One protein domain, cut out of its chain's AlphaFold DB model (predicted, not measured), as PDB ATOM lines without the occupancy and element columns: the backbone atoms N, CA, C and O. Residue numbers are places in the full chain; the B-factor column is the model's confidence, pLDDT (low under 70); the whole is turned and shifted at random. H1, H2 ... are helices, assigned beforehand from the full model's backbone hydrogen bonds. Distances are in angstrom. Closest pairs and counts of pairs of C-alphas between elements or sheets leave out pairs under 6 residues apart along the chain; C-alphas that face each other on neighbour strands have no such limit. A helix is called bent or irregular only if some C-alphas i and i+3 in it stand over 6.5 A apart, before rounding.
ATOM      1  N   LEU A  73      44.239   5.601 -45.581       98.25
ATOM      2  CA  LEU A  73      44.857   6.271 -44.432       98.25
ATOM      3  C   LEU A  73      43.803   6.682 -43.402       98.25
ATOM      4  O   LEU A  73      43.965   6.371 -42.224       98.25
ATOM      5  N   THR A  74      42.706   7.305 -43.844       98.12
ATOM      6  CA  THR A  74      41.621   7.713 -42.939       98.12
ATOM      7  C   THR A  74      40.895   6.508 -42.344       98.12
ATOM      8  O   THR A  74      40.584   6.518 -41.156       98.12
ATOM      9  N   LEU A  75      40.729   5.423 -43.111       98.19
ATOM     10  CA  LEU A  75      40.233   4.139 -42.608       98.19
ATOM     11  C   LEU A  75      41.147   3.561 -41.526       98.19
ATOM     12  O   LEU A  75      40.665   3.077 -40.510       98.19
ATOM     13  N   LYS A  76      42.468   3.603 -41.720       98.44
ATOM     14  CA  LYS A  76      43.432   3.080 -40.744       98.44
ATOM     15  C   LYS A  76      43.416   3.862 -39.437       98.44
ATOM     16  O   LYS A  76      43.503   3.261 -38.368       98.44
ATOM     17  N   GLU A  77      43.313   5.183 -39.515       97.88
ATOM     18  CA  GLU A  77      43.171   6.043 -38.341       97.88
ATOM     19  C   GLU A  77      41.862   5.749 -37.593       97.88
ATOM     20  O   GLU A  77      41.899   5.495 -36.387       97.88
ATOM     21  N   ASP A  78      40.735   5.701 -38.311       96.81
ATOM     22  CA  ASP A  78      39.420   5.392 -37.738       96.81
ATOM     23  C   ASP A  78      39.365   3.995 -37.115       96.81
ATOM     24  O   ASP A  78      38.874   3.832 -35.998       96.81
ATOM     25  N   PHE A  79      39.920   2.998 -37.804       97.06
ATOM     26  CA  PHE A  79      39.975   1.614 -37.348       97.06
ATOM     27  C   PHE A  79      40.707   1.495 -36.011       97.06
ATOM     28  O   PHE A  79      40.202   0.848 -35.101       97.06
ATOM     29  N   ASN A  80      41.873   2.135 -35.857       96.75
ATOM     30  CA  ASN A  80      42.649   2.042 -34.617       96.75
ATOM     31  C   ASN A  80      41.873   2.625 -33.427       96.75
ATOM     32  O   ASN A  80      41.764   1.983 -32.385       96.75
ATOM     33  N   VAL A  81      41.279   3.810 -33.606       95.50
ATOM     34  CA  VAL A  81      40.458   4.459 -32.569       95.50
ATOM     35  C   VAL A  81      39.209   3.626 -32.262       95.50
ATOM     36  O   VAL A  81      38.833   3.441 -31.101       95.50
ATOM     37  N   SER A  82      38.564   3.090 -33.297       94.31
ATOM     38  CA  SER A  82      37.361   2.270 -33.162       94.31
ATOM     39  C   SER A  82      37.648   0.925 -32.497       94.31
ATOM     40  O   SER A  82      36.835   0.480 -31.691       94.31
ATOM     41  N   LEU A  83      38.799   0.307 -32.771       94.81
ATOM     42  CA  LEU A  83      39.236  -0.943 -32.150       94.81
ATOM     43  C   LEU A  83      39.518  -0.752 -30.659       94.81
ATOM     44  O   LEU A  83      39.060  -1.561 -29.855       94.81
ATOM     45  N   GLU A  84      40.213   0.322 -30.270       93.81
ATOM     46  CA  GLU A  84      40.430   0.654 -28.854       93.81
ATOM     47  C   GLU A  84      39.097   0.828 -28.122       93.81
ATOM     48  O   GLU A  84      38.849   0.178 -27.105       93.81
ATOM     49  N   ARG A  85      38.180   1.614 -28.695       91.50
ATOM     50  CA  ARG A  85      36.845   1.803 -28.118       91.50
ATOM     51  C   ARG A  85      36.045   0.501 -28.059       91.50
ATOM     52  O   ARG A  85      35.287   0.288 -27.111       91.50
ATOM     53  N   TYR A  86      36.174  -0.356 -29.070       91.31
ATOM     54  CA  TYR A  86      35.513  -1.655 -29.092       91.31
ATOM     55  C   TYR A  86      36.041  -2.554 -27.969       91.31
ATOM     56  O   TYR A  86      35.247  -3.119 -27.218       91.31
ATOM     57  N   ILE A  87      37.359  -2.613 -27.774       92.69
ATOM     58  CA  ILE A  87      37.982  -3.337 -26.660       92.69
ATOM     59  C   ILE A  87      37.493  -2.789 -25.312       92.69
ATOM     60  O   ILE A  87      37.082  -3.580 -24.464       92.69
ATOM     61  N   ASP A  88      37.443  -1.468 -25.127       91.94
ATOM     62  CA  ASP A  88      36.952  -0.849 -23.888       91.94
ATOM     63  C   ASP A  88      35.501  -1.246 -23.565       91.94
ATOM     64  O   ASP A  88      35.159  -1.540 -22.413       91.94
ATOM     65  N   GLN A  89      34.641  -1.285 -24.589       89.81
ATOM     66  CA  GLN A  89      33.255  -1.748 -24.476       89.81
ATOM     67  C   GLN A  89      33.191  -3.224 -24.076       89.81
ATOM     68  O   GLN A  89      32.433  -3.594 -23.170       89.81
ATOM     69  N   LEU A  90      34.013  -4.066 -24.707       90.19
ATOM     70  CA  LEU A  90      34.058  -5.484 -24.385       90.19
ATOM     71  C   LEU A  90      34.556  -5.721 -22.952       90.19
ATOM     72  O   LEU A  90      33.972  -6.530 -22.226       90.19
ATOM     73  N   GLU A  91      35.593  -4.999 -22.523       92.88
ATOM     74  CA  GLU A  91      36.146  -5.062 -21.169       92.88
ATOM     75  C   GLU A  91      35.138  -4.569 -20.120       92.88
ATOM     76  O   GLU A  91      35.032  -5.149 -19.036       92.88
ATOM     77  N   TYR A  92      34.349  -3.534 -20.428       90.88
ATOM     78  CA  TYR A  92      33.244  -3.098 -19.571       90.88
ATOM     79  C   TYR A  92      32.184  -4.191 -19.396       90.88
ATOM     80  O   TYR A  92      31.755  -4.473 -18.269       90.88
ATOM     81  N   GLY A  93      31.795  -4.849 -20.492       88.31
ATOM     82  CA  GLY A  93      30.875  -5.981 -20.437       88.31
ATOM     83  C   GLY A  93      31.434  -7.145 -19.616       88.31
ATOM     84  O   GLY A  93      30.737  -7.689 -18.758       88.31
ATOM     85  N   LEU A  94      32.721  -7.458 -19.792       90.94
ATOM     86  CA  LEU A  94      33.416  -8.493 -19.029       90.94
ATOM     87  C   LEU A  94      33.407  -8.208 -17.519       90.94
ATOM     88  O   LEU A  94      33.069  -9.098 -16.737       90.94
ATOM     89  N   ARG A  95      33.716  -6.970 -17.102       91.19
ATOM     90  CA  ARG A  95      33.666  -6.563 -15.683       91.19
ATOM     91  C   ARG A  95      32.272  -6.764 -15.090       91.19
ATOM     92  O   ARG A  95      32.141  -7.313 -13.999       91.19
ATOM     93  N   THR A  96      31.233  -6.402 -15.837       88.12
ATOM     94  CA  THR A  96      29.833  -6.551 -15.410       88.12
ATOM     95  C   THR A  96      29.460  -8.020 -15.169       88.12
ATOM     96  O   THR A  96      28.813  -8.352 -14.172       88.12
ATOM     97  N   VAL A  97      29.891  -8.925 -16.055       88.25
ATOM     98  CA  VAL A  97      29.693 -10.376 -15.894       88.25
ATOM     99  C   VAL A  97      30.460 -10.907 -14.681       88.25
ATOM    100  O   VAL A  97      29.904 -11.660 -13.880       88.25
ATOM    101  N   GLN A  98      31.713 -10.485 -14.501       89.25
ATOM    102  CA  GLN A  98      32.550 -10.892 -13.368       89.25
ATOM    103  C   GLN A  98      31.967 -10.443 -12.020       89.25
ATOM    104  O   GLN A  98      31.934 -11.227 -11.070       89.25
ATOM    105  N   GLU A  99      31.437  -9.222 -11.932       87.94
ATOM    106  CA  GLU A  99      30.749  -8.734 -10.734       87.94
ATOM    107  C   GLU A  99      29.513  -9.575 -10.392       87.94
ATOM    108  O   GLU A  99      29.259  -9.848  -9.217       87.94
ATOM    109  N   ARG A 100      28.747 -10.027 -11.393       84.69
ATOM    110  CA  ARG A 100      27.593 -10.915 -11.170       84.69
ATOM    111  C   ARG A 100      28.018 -12.296 -10.678       84.69
ATOM    112  O   ARG A 100      27.459 -12.769  -9.691       84.69
ATOM    113  N   LEU A 101      29.040 -12.893 -11.292       86.12
ATOM    114  CA  LEU A 101      29.616 -14.173 -10.857       86.12
ATOM    115  C   LEU A 101      30.160 -14.107  -9.422       86.12
ATOM    116  O   LEU A 101      30.020 -15.054  -8.657       86.12
ATOM    117  N   SER A 102      30.721 -12.963  -9.014       82.44
ATOM    118  CA  SER A 102      31.180 -12.769  -7.630       82.44
ATOM    119  C   SER A 102      30.042 -12.806  -6.597       82.44
ATOM    120  O   SER A 102      30.282 -13.090  -5.425       82.44
ATOM    121  N   LYS A 103      28.800 -12.539  -7.029       82.12
ATOM    122  CA  LYS A 103      27.586 -12.540  -6.196       82.12
ATOM    123  C   LYS A 103      26.810 -13.862  -6.261       82.12
ATOM    124  O   LYS A 103      26.031 -14.124  -5.351       82.12
ATOM    125  N   ASN A 104      27.018 -14.680  -7.298       68.50
ATOM    126  CA  ASN A 104      26.409 -16.001  -7.488       68.50
ATOM    127  C   ASN A 104      27.419 -16.939  -8.173       68.50
ATOM    128  O   ASN A 104      27.708 -16.786  -9.356       68.50
ATOM    129  N   ILE A 105      27.953 -17.901  -7.415       58.41
ATOM    130  CA  ILE A 105      29.197 -18.625  -7.743       58.41
ATOM    131  C   ILE A 105      29.036 -19.678  -8.860       58.41
ATOM    132  O   ILE A 105      30.038 -20.073  -9.447       58.41
ATOM    133  N   ASP A 106      27.815 -20.105  -9.197       61.22
ATOM    134  CA  ASP A 106      27.604 -21.333  -9.984       61.22
ATOM    135  C   ASP A 106      26.578 -21.176 -11.119       61.22
ATOM    136  O   ASP A 106      25.671 -21.987 -11.300       61.22
ATOM    137  N   ASP A 107      26.697 -20.085 -11.879       78.31
ATOM    138  CA  ASP A 107      25.871 -19.858 -13.065       78.31
ATOM    139  C   ASP A 107      26.683 -20.116 -14.345       78.31
ATOM    140  O   ASP A 107      27.419 -19.255 -14.843       78.31
ATOM    141  N   ALA A 108      26.562 -21.344 -14.863       83.06
ATOM    142  CA  ALA A 108      27.248 -21.821 -16.065       83.06
ATOM    143  C   ALA A 108      27.046 -20.898 -17.282       83.06
ATOM    144  O   ALA A 108      27.936 -20.781 -18.124       83.06
ATOM    145  N   PHE A 109      25.912 -20.196 -17.348       82.69
ATOM    146  CA  PHE A 109      25.619 -19.233 -18.404       82.69
ATOM    147  C   PHE A 109      26.570 -18.026 -18.356       82.69
ATOM    148  O   PHE A 109      27.171 -17.663 -19.369       82.69
ATOM    149  N   TYR A 110      26.785 -17.435 -17.175       84.50
ATOM    150  CA  TYR A 110      27.702 -16.299 -17.021       84.50
ATOM    151  C   TYR A 110      29.175 -16.702 -17.117       84.50
ATOM    152  O   TYR A 110      29.982 -15.902 -17.590       84.50
ATOM    153  N   LEU A 111      29.532 -17.929 -16.718       87.25
ATOM    154  CA  LEU A 111      30.881 -18.463 -16.941       87.25
ATOM    155  C   LEU A 111      31.199 -18.550 -18.439       87.25
ATOM    156  O   LEU A 111      32.237 -18.050 -18.865       87.25
ATOM    157  N   ASN A 112      30.272 -19.084 -19.238       86.94
ATOM    158  CA  ASN A 112      30.424 -19.145 -20.691       86.94
ATOM    159  C   ASN A 112      30.553 -17.744 -21.316       86.94
ATOM    160  O   ASN A 112      31.473 -17.494 -22.089       86.94
ATOM    161  N   MET A 113      29.695 -16.791 -20.927       87.38
ATOM    162  CA  MET A 113      29.788 -15.409 -21.426       87.38
ATOM    163  C   MET A 113      31.120 -14.740 -21.073       87.38
ATOM    164  O   MET A 113      31.707 -14.063 -21.914       87.38
ATOM    165  N   ARG A 114      31.622 -14.941 -19.846       90.00
ATOM    166  CA  ARG A 114      32.939 -14.441 -19.425       90.00
ATOM    167  C   ARG A 114      34.041 -14.984 -20.332       90.00
ATOM    168  O   ARG A 114      34.914 -14.216 -20.738       90.00
ATOM    169  N   ASP A 115      34.013 -16.282 -20.619       90.06
ATOM    170  CA  ASP A 115      35.063 -16.958 -21.384       90.06
ATOM    171  C   ASP A 115      35.049 -16.525 -22.855       90.06
ATOM    172  O   ASP A 115      36.098 -16.163 -23.385       90.06
ATOM    173  N   ILE A 116      33.866 -16.444 -23.475       89.12
ATOM    174  CA  ILE A 116      33.688 -15.922 -24.840       89.12
ATOM    175  C   ILE A 116      34.227 -14.493 -24.935       89.12
ATOM    176  O   ILE A 116      35.077 -14.202 -25.777       89.12
ATOM    177  N   GLN A 117      33.782 -13.611 -24.038       90.19
ATOM    178  CA  GLN A 117      34.178 -12.207 -24.038       90.19
ATOM    179  C   GLN A 117      35.690 -12.037 -23.832       90.19
ATOM    180  O   GLN A 117      36.333 -11.262 -24.539       90.19
ATOM    181  N   SER A 118      36.271 -12.786 -22.886       92.69
ATOM    182  CA  SER A 118      37.713 -12.757 -22.608       92.69
ATOM    183  C   SER A 118      38.525 -13.231 -23.813       92.69
ATOM    184  O   SER A 118      39.551 -12.632 -24.129       92.69
ATOM    185  N   ASN A 119      38.051 -14.270 -24.505       92.81
ATOM    186  CA  ASN A 119      38.707 -14.806 -25.690       92.81
ATOM    187  C   ASN A 119      38.680 -13.802 -26.855       92.81
ATOM    188  O   ASN A 119      39.720 -13.549 -27.458       92.81
ATOM    189  N   ILE A 120      37.534 -13.155 -27.118       92.62
ATOM    190  CA  ILE A 120      37.434 -12.097 -28.139       92.62
ATOM    191  C   ILE A 120      38.446 -10.985 -27.845       92.62
ATOM    192  O   ILE A 120      39.259 -10.672 -28.712       92.62
ATOM    193  N   ILE A 121      38.455 -10.438 -26.620       94.00
ATOM    194  CA  ILE A 121      39.382  -9.363 -26.221       94.00
ATOM    195  C   ILE A 121      40.837  -9.792 -26.434       94.00
ATOM    196  O   ILE A 121      41.617  -9.047 -27.022       94.00
ATOM    197  N   GLN A 122      41.209 -10.989 -25.971       95.56
ATOM    198  CA  GLN A 122      42.577 -11.493 -26.090       95.56
ATOM    199  C   GLN A 122      43.025 -11.610 -27.551       95.56
ATOM    200  O   GLN A 122      44.185 -11.338 -27.851       95.56
ATOM    201  N   VAL A 123      42.120 -12.017 -28.441       95.50
ATOM    202  CA  VAL A 123      42.414 -12.234 -29.857       95.50
ATOM    203  C   VAL A 123      42.519 -10.926 -30.637       95.50
ATOM    204  O   VAL A 123      43.420 -10.795 -31.459       95.50
ATOM    205  N   ILE A 124      41.614  -9.969 -30.414       95.19
ATOM    206  CA  ILE A 124      41.586  -8.728 -31.209       95.19
ATOM    207  C   ILE A 124      42.619  -7.698 -30.735       95.19
ATOM    208  O   ILE A 124      42.989  -6.791 -31.483       95.19
ATOM    209  N   LYS A 125      43.098  -7.812 -29.491       95.12
ATOM    210  CA  LYS A 125      44.040  -6.856 -28.903       95.12
ATOM    211  C   LYS A 125      45.381  -6.880 -29.633       95.12
ATOM    212  O   LYS A 125      46.069  -7.894 -29.664       95.12
ATOM    213  N   GLY A 126      45.774  -5.723 -30.166       92.88
ATOM    214  CA  GLY A 126      47.028  -5.560 -30.904       92.88
ATOM    215  C   GLY A 126      46.974  -6.021 -32.363       92.88
ATOM    216  O   GLY A 126      48.021  -6.067 -33.001       92.88
ATOM    217  N   THR A 127      45.786  -6.342 -32.883       97.25
ATOM    218  CA  THR A 127      45.592  -6.605 -34.316       97.25
ATOM    219  C   THR A 127      45.611  -5.312 -35.131       97.25
ATOM    220  O   THR A 127      45.389  -4.218 -34.612       97.25
ATOM    221  N   SER A 128      45.897  -5.441 -36.421       97.56
ATOM    222  CA  SER A 128      46.032  -4.343 -37.376       97.56
ATOM    223  C   SER A 128      44.947  -4.382 -38.451       97.56
ATOM    224  O   SER A 128      44.422  -5.444 -38.772       97.56
ATOM    225  N   LEU A 129      44.660  -3.231 -39.070       98.12
ATOM    226  CA  LEU A 129      43.718  -3.146 -40.192       98.12
ATOM    227  C   LEU A 129      44.031  -4.174 -41.297       98.12
ATOM    228  O   LEU A 129      43.122  -4.819 -41.805       98.12
ATOM    229  N   ASP A 130      45.307  -4.353 -41.647       98.19
ATOM    230  CA  ASP A 130      45.720  -5.253 -42.730       98.19
ATOM    231  C   ASP A 130      45.367  -6.724 -42.437       98.19
ATOM    232  O   ASP A 130      44.914  -7.439 -43.332       98.19
ATOM    233  N   GLU A 131      45.488  -7.166 -41.179       97.88
ATOM    234  CA  GLU A 131      45.074  -8.513 -40.758       97.88
ATOM    235  C   GLU A 131      43.559  -8.708 -40.884       97.88
ATOM    236  O   GLU A 131      43.099  -9.766 -41.317       97.88
ATOM    237  N   TRP A 132      42.773  -7.681 -40.549       97.56
ATOM    238  CA  TRP A 132      41.317  -7.720 -40.685       97.56
ATOM    239  C   TRP A 132      40.886  -7.717 -42.153       97.56
ATOM    240  O   TRP A 132      40.052  -8.537 -42.539       97.56
ATOM    241  N   LEU A 133      41.481  -6.858 -42.991       97.81
ATOM    242  CA  LEU A 133      41.215  -6.818 -44.433       97.81
ATOM    243  C   LEU A 133      41.545  -8.159 -45.102       97.81
ATOM    244  O   LEU A 133      40.769  -8.644 -45.923       97.81
ATOM    245  N   GLN A 134      42.645  -8.807 -44.709       97.06
ATOM    246  CA  GLN A 134      43.027 -10.118 -45.235       97.06
ATOM    247  C   GLN A 134      41.992 -11.215 -44.918       97.06
ATOM    248  O   GLN A 134      41.806 -12.139 -45.714       97.06
ATOM    249  N   LEU A 135      41.320 -11.135 -43.765       96.12
ATOM    250  CA  LEU A 135      40.351 -12.139 -43.312       96.12
ATOM    251  C   LEU A 135      38.901 -11.812 -43.686       96.12
ATOM    252  O   LEU A 135      38.053 -12.708 -43.664       96.12
ATOM    253  N   LEU A 136      38.608 -10.571 -44.073       94.56
ATOM    254  CA  LEU A 136      37.260 -10.115 -44.407       94.56
ATOM    255  C   LEU A 136      36.596 -10.933 -45.537       94.56
ATOM    256  O   LEU A 136      35.438 -11.331 -45.362       94.56
ATOM    257  N   PRO A 137      37.287 -11.318 -46.635       94.00
ATOM    258  CA  PRO A 137      36.716 -12.225 -47.636       94.00
ATOM    259  C   PRO A 137      36.311 -13.591 -47.066       94.00
ATOM    260  O   PRO A 137      35.260 -14.135 -47.416       94.00
ATOM    261  N   ALA A 138      37.119 -14.150 -46.160       92.12
ATOM    262  CA  ALA A 138      36.817 -15.427 -45.516       92.12
ATOM    263  C   ALA A 138      35.608 -15.305 -44.573       92.12
ATOM    264  O   ALA A 138      34.748 -16.188 -44.564       92.12
ATOM    265  N   ALA A 139      35.495 -14.190 -43.845       91.00
ATOM    266  CA  ALA A 139      34.346 -13.896 -42.991       91.00
ATOM    267  C   ALA A 139      33.039 -13.791 -43.801       91.00
ATOM    268  O   ALA A 139      32.037 -14.414 -43.438       91.00
ATOM    269  N   ARG A 140      33.062 -13.094 -44.950       90.00
ATOM    270  CA  ARG A 140      31.915 -13.005 -45.878       90.00
ATOM    271  C   ARG A 140      31.446 -14.377 -46.343       90.00
ATOM    272  O   ARG A 140      30.259 -14.692 -46.238       90.00
ATOM    273  N   LYS A 141      32.377 -15.209 -46.813       88.38
ATOM    274  CA  LYS A 141      32.074 -16.564 -47.289       88.38
ATOM    275  C   LYS A 141      31.425 -17.419 -46.199       88.38
ATOM    276  O   LYS A 141      30.470 -18.143 -46.469       88.38
ATOM    277  N   GLU A 142      31.910 -17.306 -44.966       86.56
ATOM    278  CA  GLU A 142      31.375 -18.063 -43.837       86.56
ATOM    279  C   GLU A 142      29.982 -17.574 -43.401       86.56
ATOM    280  O   GLU A 142      29.120 -18.402 -43.107       86.56
ATOM    281  N   LYS A 143      29.698 -16.261 -43.437       82.19
ATOM    282  CA  LYS A 143      28.339 -15.724 -43.193       82.19
ATOM    283  C   LYS A 143      27.332 -16.233 -44.227       82.19
ATOM    284  O   LYS A 143      26.238 -16.638 -43.841       82.19
ATOM    285  N   ILE A 144      27.711 -16.297 -45.507       80.38
ATOM    286  CA  ILE A 144      26.866 -16.884 -46.565       80.38
ATOM    287  C   ILE A 144      26.612 -18.370 -46.287       80.38
ATOM    288  O   ILE A 144      25.460 -18.800 -46.287       80.38
ATOM    289  N   ARG A 145      27.664 -19.143 -45.975       81.69
ATOM    290  CA  ARG A 145      27.550 -20.574 -45.647       81.69
ATOM    291  C   ARG A 145      26.572 -20.818 -44.492       81.69
ATOM    292  O   ARG A 145      25.740 -21.714 -44.568       81.69
ATOM    293  N   ARG A 146      26.641 -19.995 -43.441       75.62
ATOM    294  CA  ARG A 146      25.819 -20.130 -42.228       75.62
ATOM    295  C   ARG A 146      24.372 -19.660 -42.383       75.62
ATOM    296  O   ARG A 146      23.547 -20.067 -41.568       75.62
ATOM    297  N   LYS A 147      24.042 -18.853 -43.404       68.44
ATOM    298  CA  LYS A 147      22.676 -18.341 -43.650       68.44
ATOM    299  C   LYS A 147      21.642 -19.470 -43.810       68.44
ATOM    300  O   LYS A 147      20.470 -19.258 -43.520       68.44
ATOM    301  N   HIS A 148      22.080 -20.664 -44.215       59.75
ATOM    302  CA  HIS A 148      21.239 -21.859 -44.346       59.75
ATOM    303  C   HIS A 148      21.274 -22.802 -43.128       59.75
ATOM    304  O   HIS A 148      20.396 -23.652 -43.004       59.75
ATOM    305  N   ASP A 149      22.250 -22.646 -42.226       60.84
ATOM    306  CA  ASP A 149      22.560 -23.631 -41.179       60.84
ATOM    307  C   ASP A 149      22.002 -23.270 -39.785       60.84
ATOM    308  O   ASP A 149      21.922 -24.152 -38.928       60.84
ATOM    309  N   LYS A 150      21.635 -22.007 -39.509       54.09
ATOM    310  CA  LYS A 150      21.245 -21.567 -38.152       54.09
ATOM    311  C   LYS A 150      19.839 -20.937 -38.079       54.09
ATOM    312  O   LYS A 150      19.531 -20.064 -38.888       54.09
ATOM    313  N   PRO A 151      19.003 -21.298 -37.079       50.56
ATOM    314  CA  PRO A 151      17.870 -20.465 -36.674       50.56
ATOM    315  C   PRO A 151      18.379 -19.113 -36.145       50.56
ATOM    316  O   PRO A 151      19.515 -19.022 -35.680       50.56
ATOM    317  N   TYR A 152      17.546 -18.072 -36.239       49.31
ATOM    318  CA  TYR A 152      17.817 -16.716 -35.735       49.31
ATOM    319  C   TYR A 152      18.563 -16.759 -34.386       49.31
ATOM    320  O   TYR A 152      18.064 -17.365 -33.438       49.31
ATOM    321  N   SER A 153      19.746 -16.135 -34.300       55.91
ATOM    322  CA  SER A 153      20.410 -15.919 -33.008       55.91
ATOM    323  C   SER A 153      19.506 -15.017 -32.171       55.91
ATOM    324  O   SER A 153      19.093 -13.953 -32.626       55.91
ATOM    325  N   ASP A 154      19.191 -15.437 -30.950       59.78
ATOM    326  CA  ASP A 154      18.426 -14.655 -29.972       59.78
ATOM    327  C   ASP A 154      19.260 -13.526 -29.331       59.78
ATOM    328  O   ASP A 154      18.837 -12.917 -28.348       59.78
ATOM    329  N   GLY A 155      20.451 -13.245 -29.879       64.81
ATOM    330  CA  GLY A 155      21.409 -12.284 -29.340       64.81
ATOM    331  C   GLY A 155      22.258 -12.843 -28.197       64.81
ATOM    332  O   GLY A 155      22.978 -12.080 -27.553       64.81
ATOM    333  N   THR A 156      22.197 -14.151 -27.920       72.56
ATOM    334  CA  THR A 156      23.079 -14.770 -26.924       72.56
ATOM    335  C   THR A 156      24.544 -14.749 -27.377       72.56
ATOM    336  O   THR A 156      24.838 -15.036 -28.543       72.56
ATOM    337  N   PRO A 157      25.493 -14.422 -26.474       78.69
ATOM    338  CA  PRO A 157      26.911 -14.467 -26.802       78.69
ATOM    339  C   PRO A 157      27.354 -15.875 -27.208       78.69
ATOM    340  O   PRO A 157      27.117 -16.844 -26.485       78.69
ATOM    341  N   GLU A 158      28.040 -15.980 -28.344       85.00
ATOM    342  CA  GLU A 158      28.479 -17.248 -28.928       85.00
ATOM    343  C   GLU A 158      29.884 -17.084 -29.517       85.00
ATOM    344  O   GLU A 158      30.130 -16.175 -30.313       85.00
ATOM    345  N   TRP A 159      30.804 -17.980 -29.152       86.19
ATOM    346  CA  TRP A 159      32.094 -18.077 -29.828       86.19
ATOM    347  C   TRP A 159      31.967 -18.922 -31.093       86.19
ATOM    348  O   TRP A 159      31.563 -20.085 -31.054       86.19
ATOM    349  N   SER A 160      32.370 -18.346 -32.218       84.19
ATOM    350  CA  SER A 160      32.381 -19.023 -33.506       84.19
ATOM    351  C   SER A 160      33.667 -19.824 -33.686       84.19
ATOM    352  O   SER A 160      34.691 -19.260 -34.049       84.19
ATOM    353  N   SER A 161      33.621 -21.143 -33.497       78.12
ATOM    354  CA  SER A 161      34.754 -22.029 -33.801       78.12
ATOM    355  C   SER A 161      34.685 -22.554 -35.232       78.12
ATOM    356  O   SER A 161      33.870 -23.420 -35.544       78.12
ATOM    357  N   CYS A 162      35.567 -22.064 -36.098       75.06
ATOM    358  CA  CYS A 162      35.920 -22.753 -37.333       75.06
ATOM    359  C   CYS A 162      37.273 -23.446 -37.112       75.06
ATOM    360  O   CYS A 162      38.297 -22.773 -37.013       75.06
ATOM    361  N   ASP A 163      37.282 -24.782 -37.033       64.06
ATOM    362  CA  ASP A 163      38.436 -25.604 -36.604       64.06
ATOM    363  C   ASP A 163      39.710 -25.447 -37.464       64.06
ATOM    364  O   ASP A 163      40.786 -25.904 -37.086       64.06
ATOM    365  N   SER A 164      39.606 -24.786 -38.621       69.62
ATOM    366  CA  SER A 164      40.715 -24.501 -39.546       69.62
ATOM    367  C   SER A 164      41.010 -23.005 -39.732       69.62
ATOM    368  O   SER A 164      41.894 -22.648 -40.511       69.62
ATOM    369  N   SER A 165      40.299 -22.124 -39.022       78.31
ATOM    370  CA  SER A 165      40.381 -20.673 -39.199       78.31
ATOM    371  C   SER A 165      41.318 -20.000 -38.191       78.31
ATOM    372  O   SER A 165      41.394 -20.432 -37.038       78.31
ATOM    373  N   PRO A 166      41.989 -18.895 -38.571       88.12
ATOM    374  CA  PRO A 166      42.731 -18.062 -37.629       88.12
ATOM    375  C   PRO A 166      41.844 -17.594 -36.471       88.12
ATOM    376  O   PRO A 166      40.664 -17.299 -36.670       88.12
ATOM    377  N   ALA A 167      42.420 -17.462 -35.272       92.12
ATOM    378  CA  ALA A 167      41.681 -17.028 -34.083       92.12
ATOM    379  C   ALA A 167      40.940 -15.698 -34.312       92.12
ATOM    380  O   ALA A 167      39.797 -15.555 -33.885       92.12
ATOM    381  N   LEU A 168      41.549 -14.771 -35.059       94.50
ATOM    382  CA  LEU A 168      40.932 -13.496 -35.425       94.50
ATOM    383  C   LEU A 168      39.660 -13.669 -36.265       94.50
ATOM    384  O   LEU A 168      38.656 -13.032 -35.971       94.50
ATOM    385  N   LEU A 169      39.649 -14.581 -37.240       92.75
ATOM    386  CA  LEU A 169      38.449 -14.865 -38.034       92.75
ATOM    387  C   LEU A 169      37.317 -15.429 -37.158       92.75
ATOM    388  O   LEU A 169      36.156 -15.066 -37.326       92.75
ATOM    389  N   ASN A 170      37.658 -16.274 -36.185       91.31
ATOM    390  CA  ASN A 170      36.694 -16.772 -35.204       91.31
ATOM    391  C   ASN A 170      36.120 -15.628 -34.346       91.31
ATOM    392  O   ASN A 170      34.908 -15.570 -34.143       91.31
ATOM    393  N   ALA A 171      36.950 -14.670 -33.921       92.06
ATOM    394  CA  ALA A 171      36.496 -13.481 -33.195       92.06
ATOM    395  C   ALA A 171      35.598 -12.565 -34.054       92.06
ATOM    396  O   ALA A 171      34.544 -12.138 -33.585       92.06
ATOM    397  N   MET A 172      35.949 -12.332 -35.325       91.69
ATOM    398  CA  MET A 172      35.129 -11.569 -36.284       91.69
ATOM    399  C   MET A 172      33.723 -12.163 -36.454       91.69
ATOM    400  O   MET A 172      32.743 -11.447 -36.619       91.69
ATOM    401  N   LEU A 173      33.605 -13.490 -36.400       89.12
ATOM    402  CA  LEU A 173      32.340 -14.207 -36.586       89.12
ATOM    403  C   LEU A 173      31.583 -14.482 -35.279       89.12
ATOM    404  O   LEU A 173      30.524 -15.111 -35.319       89.12
ATOM    405  N   SER A 174      32.138 -14.121 -34.125       89.00
ATOM    406  CA  SER A 174      31.526 -14.384 -32.816       89.00
ATOM    407  C   SER A 174      30.470 -13.335 -32.466       89.00
ATOM    408  O   SER A 174      30.514 -12.212 -32.962       89.00
ATOM    409  N   THR A 175      29.540 -13.682 -31.579       87.12
ATOM    410  CA  THR A 175      28.545 -12.748 -31.034       87.12
ATOM    411  C   THR A 175      29.056 -12.215 -29.691       87.12
ATOM    412  O   THR A 175      29.087 -12.979 -28.720       87.12
ATOM    413  N   PRO A 176      29.504 -10.948 -29.604       85.00
ATOM    414  CA  PRO A 176      30.016 -10.369 -28.364       85.00
ATOM    415  C   PRO A 176      28.890  -9.983 -27.394       85.00
ATOM    416  O   PRO A 176      27.740  -9.797 -27.785       85.00
ATOM    417  N   LEU A 177      29.240  -9.781 -26.122       80.50
ATOM    418  CA  LEU A 177      28.347  -9.195 -25.122       80.50
ATOM    419  C   LEU A 177      28.564  -7.682 -25.032       80.50
ATOM    420  O   LEU A 177      29.633  -7.230 -24.612       80.50
ATOM    421  N   ILE A 178      27.546  -6.897 -25.393       73.06
ATOM    422  CA  ILE A 178      27.647  -5.434 -25.476       73.06
ATOM    423  C   ILE A 178      26.421  -4.796 -24.836       73.06
ATOM    424  O   ILE A 178      25.288  -5.147 -25.142       73.06
ATOM    425  N   TYR A 179      26.663  -3.864 -23.914       65.94
ATOM    426  CA  TYR A 179      25.638  -3.213 -23.087       65.94
ATOM    427  C   TYR A 179      25.299  -1.793 -23.563       65.94
ATOM    428  O   TYR A 179      24.814  -0.973 -22.785       65.94
ATOM    429  N   SER A 180      25.613  -1.477 -24.817       64.38
ATOM    430  CA  SER A 180      25.517  -0.135 -25.376       64.38
ATOM    431  C   SER A 180      24.724  -0.145 -26.674       64.38
ATOM    432  O   SER A 180      25.041  -0.906 -27.584       64.38
ATOM    433  N   ASP A 181      23.757   0.767 -26.774       53.66
ATOM    434  CA  ASP A 181      22.996   1.017 -28.004       53.66
ATOM    435  C   ASP A 181      23.838   1.743 -29.073       53.66
ATOM    436  O   ASP A 181      23.448   1.817 -30.232       53.66
ATOM    437  N   SER A 182      25.015   2.275 -28.709       49.25
ATOM    438  CA  SER A 182      25.951   2.940 -29.627       49.25
ATOM    439  C   SER A 182      26.964   1.960 -30.226       49.25
ATOM    440  O   SER A 182      28.151   2.287 -30.332       49.25
ATOM    441  N   TYR A 183      26.528   0.737 -30.541       51.81
ATOM    442  CA  TYR A 183      27.403  -0.282 -31.106       51.81
ATOM    443  C   TYR A 183      27.853   0.135 -32.507       51.81
ATOM    444  O   TYR A 183      27.081   0.150 -33.459       51.81
ATOM    445  N   LEU A 184      29.118   0.532 -32.593       55.22
ATOM    446  CA  LEU A 184      29.780   1.043 -33.788       55.22
ATOM    447  C   LEU A 184      30.801   0.002 -34.250       55.22
ATOM    448  O   LEU A 184      32.003   0.251 -34.294       55.22
ATOM    449  N   ALA A 185      30.318  -1.212 -34.479       59.22
ATOM    450  CA  ALA A 185      31.015  -2.160 -35.320       59.22
ATOM    451  C   ALA A 185      30.069  -2.509 -36.459       59.22
ATOM    452  O   ALA A 185      28.871  -2.708 -36.244       59.22
ATOM    453  N   ALA A 186      30.615  -2.540 -37.667       78.25
ATOM    454  CA  ALA A 186      29.874  -3.033 -38.807       78.25
ATOM    455  C   ALA A 186      29.760  -4.563 -38.723       78.25
ATOM    456  O   ALA A 186      30.098  -5.197 -37.714       78.25
ATOM    457  N   ASP A 187      29.296  -5.177 -39.805       86.25
ATOM    458  CA  ASP A 187      29.301  -6.625 -39.918       86.25
ATOM    459  C   ASP A 187      30.675  -7.233 -39.584       86.25
ATOM    460  O   ASP A 187      31.731  -6.629 -39.783       86.25
ATOM    461  N   PHE A 188      30.651  -8.461 -39.060       89.81
ATOM    462  CA  PHE A 188      31.847  -9.194 -38.616       89.81
ATOM    463  C   PHE A 188      32.616  -8.532 -37.463       89.81
ATOM    464  O   PHE A 188      33.826  -8.731 -37.327       89.81
ATOM    465  N   ASN A 189      31.926  -7.725 -36.648       90.94
ATOM    466  CA  ASN A 189      32.522  -6.939 -35.569       90.94
ATOM    467  C   ASN A 189      33.655  -6.019 -36.059       90.94
ATOM    468  O   ASN A 189      34.569  -5.705 -35.296       90.94
ATOM    469  N   PHE A 190      33.618  -5.609 -37.333       93.94
ATOM    470  CA  PHE A 190      34.663  -4.783 -37.923       93.94
ATOM    471  C   PHE A 190      34.647  -3.381 -37.273       93.94
ATOM    472  O   PHE A 190      33.624  -2.694 -37.365       93.94
ATOM    473  N   PRO A 191      35.736  -2.936 -36.612       94.00
ATOM    474  CA  PRO A 191      35.764  -1.669 -35.884       94.00
ATOM    475  C   PRO A 191      35.785  -0.466 -36.831       94.00
ATOM    476  O   PRO A 191      36.795  -0.211 -37.486       94.00
ATOM    477  N   VAL A 192      34.692   0.299 -36.859       92.81
ATOM    478  CA  VAL A 192      34.570   1.557 -37.613       92.81
ATOM    479  C   VAL A 192      33.608   2.520 -36.928       92.81
ATOM    480  O   VAL A 192      32.635   2.107 -36.305       92.81
ATOM    481  N   SER A 193      33.824   3.823 -37.083       91.12
ATOM    482  CA  SER A 193      32.886   4.834 -36.578       91.12
ATOM    483  C   SER A 193      31.812   5.240 -37.590       91.12
ATOM    484  O   SER A 193      30.793   5.814 -37.201       91.12
ATOM    485  N   ASN A 194      32.030   4.945 -38.874       91.19
ATOM    486  CA  ASN A 194      31.170   5.339 -39.983       91.19
ATOM    487  C   ASN A 194      30.956   4.147 -40.941       91.19
ATOM    488  O   ASN A 194      31.940   3.493 -41.296       91.19
TER     489      ASN A 194
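Overview. This is residues 73 to 194 of the 421 residues of an uncharacterized protein of Klebsiella oxytoca (strain ATCC 8724 / DSM 4798 / JCM 20051 / NBRC 3318 / NRRL B-199 / KCTC 1686) (UniProt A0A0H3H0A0). One long helix, H1, makes the longest axis; H2 folds back along its second half as a helical hairpin, while H3 runs off steeply near its beginning. The short H4 sits between H2 and H3 and packs on both, and residues 102 to 108 and 144 to 152 stick out. The 122 printed residues hold four named helices, in the order H1, H2, H3, H4, and no named strand; the class is all helix. The whole is compact, with a radius of gyration of the C-alphas of 14.8 A and spans of 46 by 34 by 25 A.

Along the chain. H1, residues 73 to 103, begins with C-alpha 73 at (44.857, 6.271, -44.432) and is 46.0 A long. H2, residues 108 to 124, is 24.6 A long. H3, residues 129 to 146, is 24.8 A long; it is irregular, with C-alphas 134 and 137 7.1 A apart, and has a kink of 40 degrees near residue 137. H4, residues 167 to 172, is 8.8 A long and ends with C-alpha 172 at (35.129, -11.569, -36.284).

Arrangement. H1, with residues 87 to 101 alone, touches H2 at a shallow tilt of 25 degrees, opposite ways; their closest C-alphas, Leu 94 and Arg 114, are 6.0 A apart. H1 and H3 only just touch, with 3 pairs of C-alphas within 8 A, through residues 76 to 80 of H1 and residue 129 of H3; the closest C-alphas, Lys 76 and Leu 129, are 6.3 A apart, and the tilt is steep, 64 degrees. H4 touches residues 119 to 124 of H2, about perpendicular at 75 degrees, the closest C-alphas being Ile 120 and Ala 171, 5.3 A. H4 touches residues 132 to 139 of H3 at a steep tilt of 69 degrees, only just short of about perpendicular; the closest C-alphas are Leu 135 and Leu 169, 6.2 A. The packing is mostly crossed, one of the four touching pairs being at a shallow tilt. H1 and H4 are apart, as are H2 and H3. Every O i to N i+4 pair is within hydrogen-bond range in H1, H2 and H4, and 12 of 14 are in H3.

Size, cuts and confidence. The C-alphas farthest apart, Leu 73 and Asp 106, are 47.4 A from each other. The printed part has no cut. The links H1 to H2 and H2 to H3 are tight, and H3 to H4 is long, with 20 residues. Residues 173 to 194 hold no named element. The model's pLDDT is under 70 at residues 104 to 106, 147 to 155, 163 to 164 and 179 to 185.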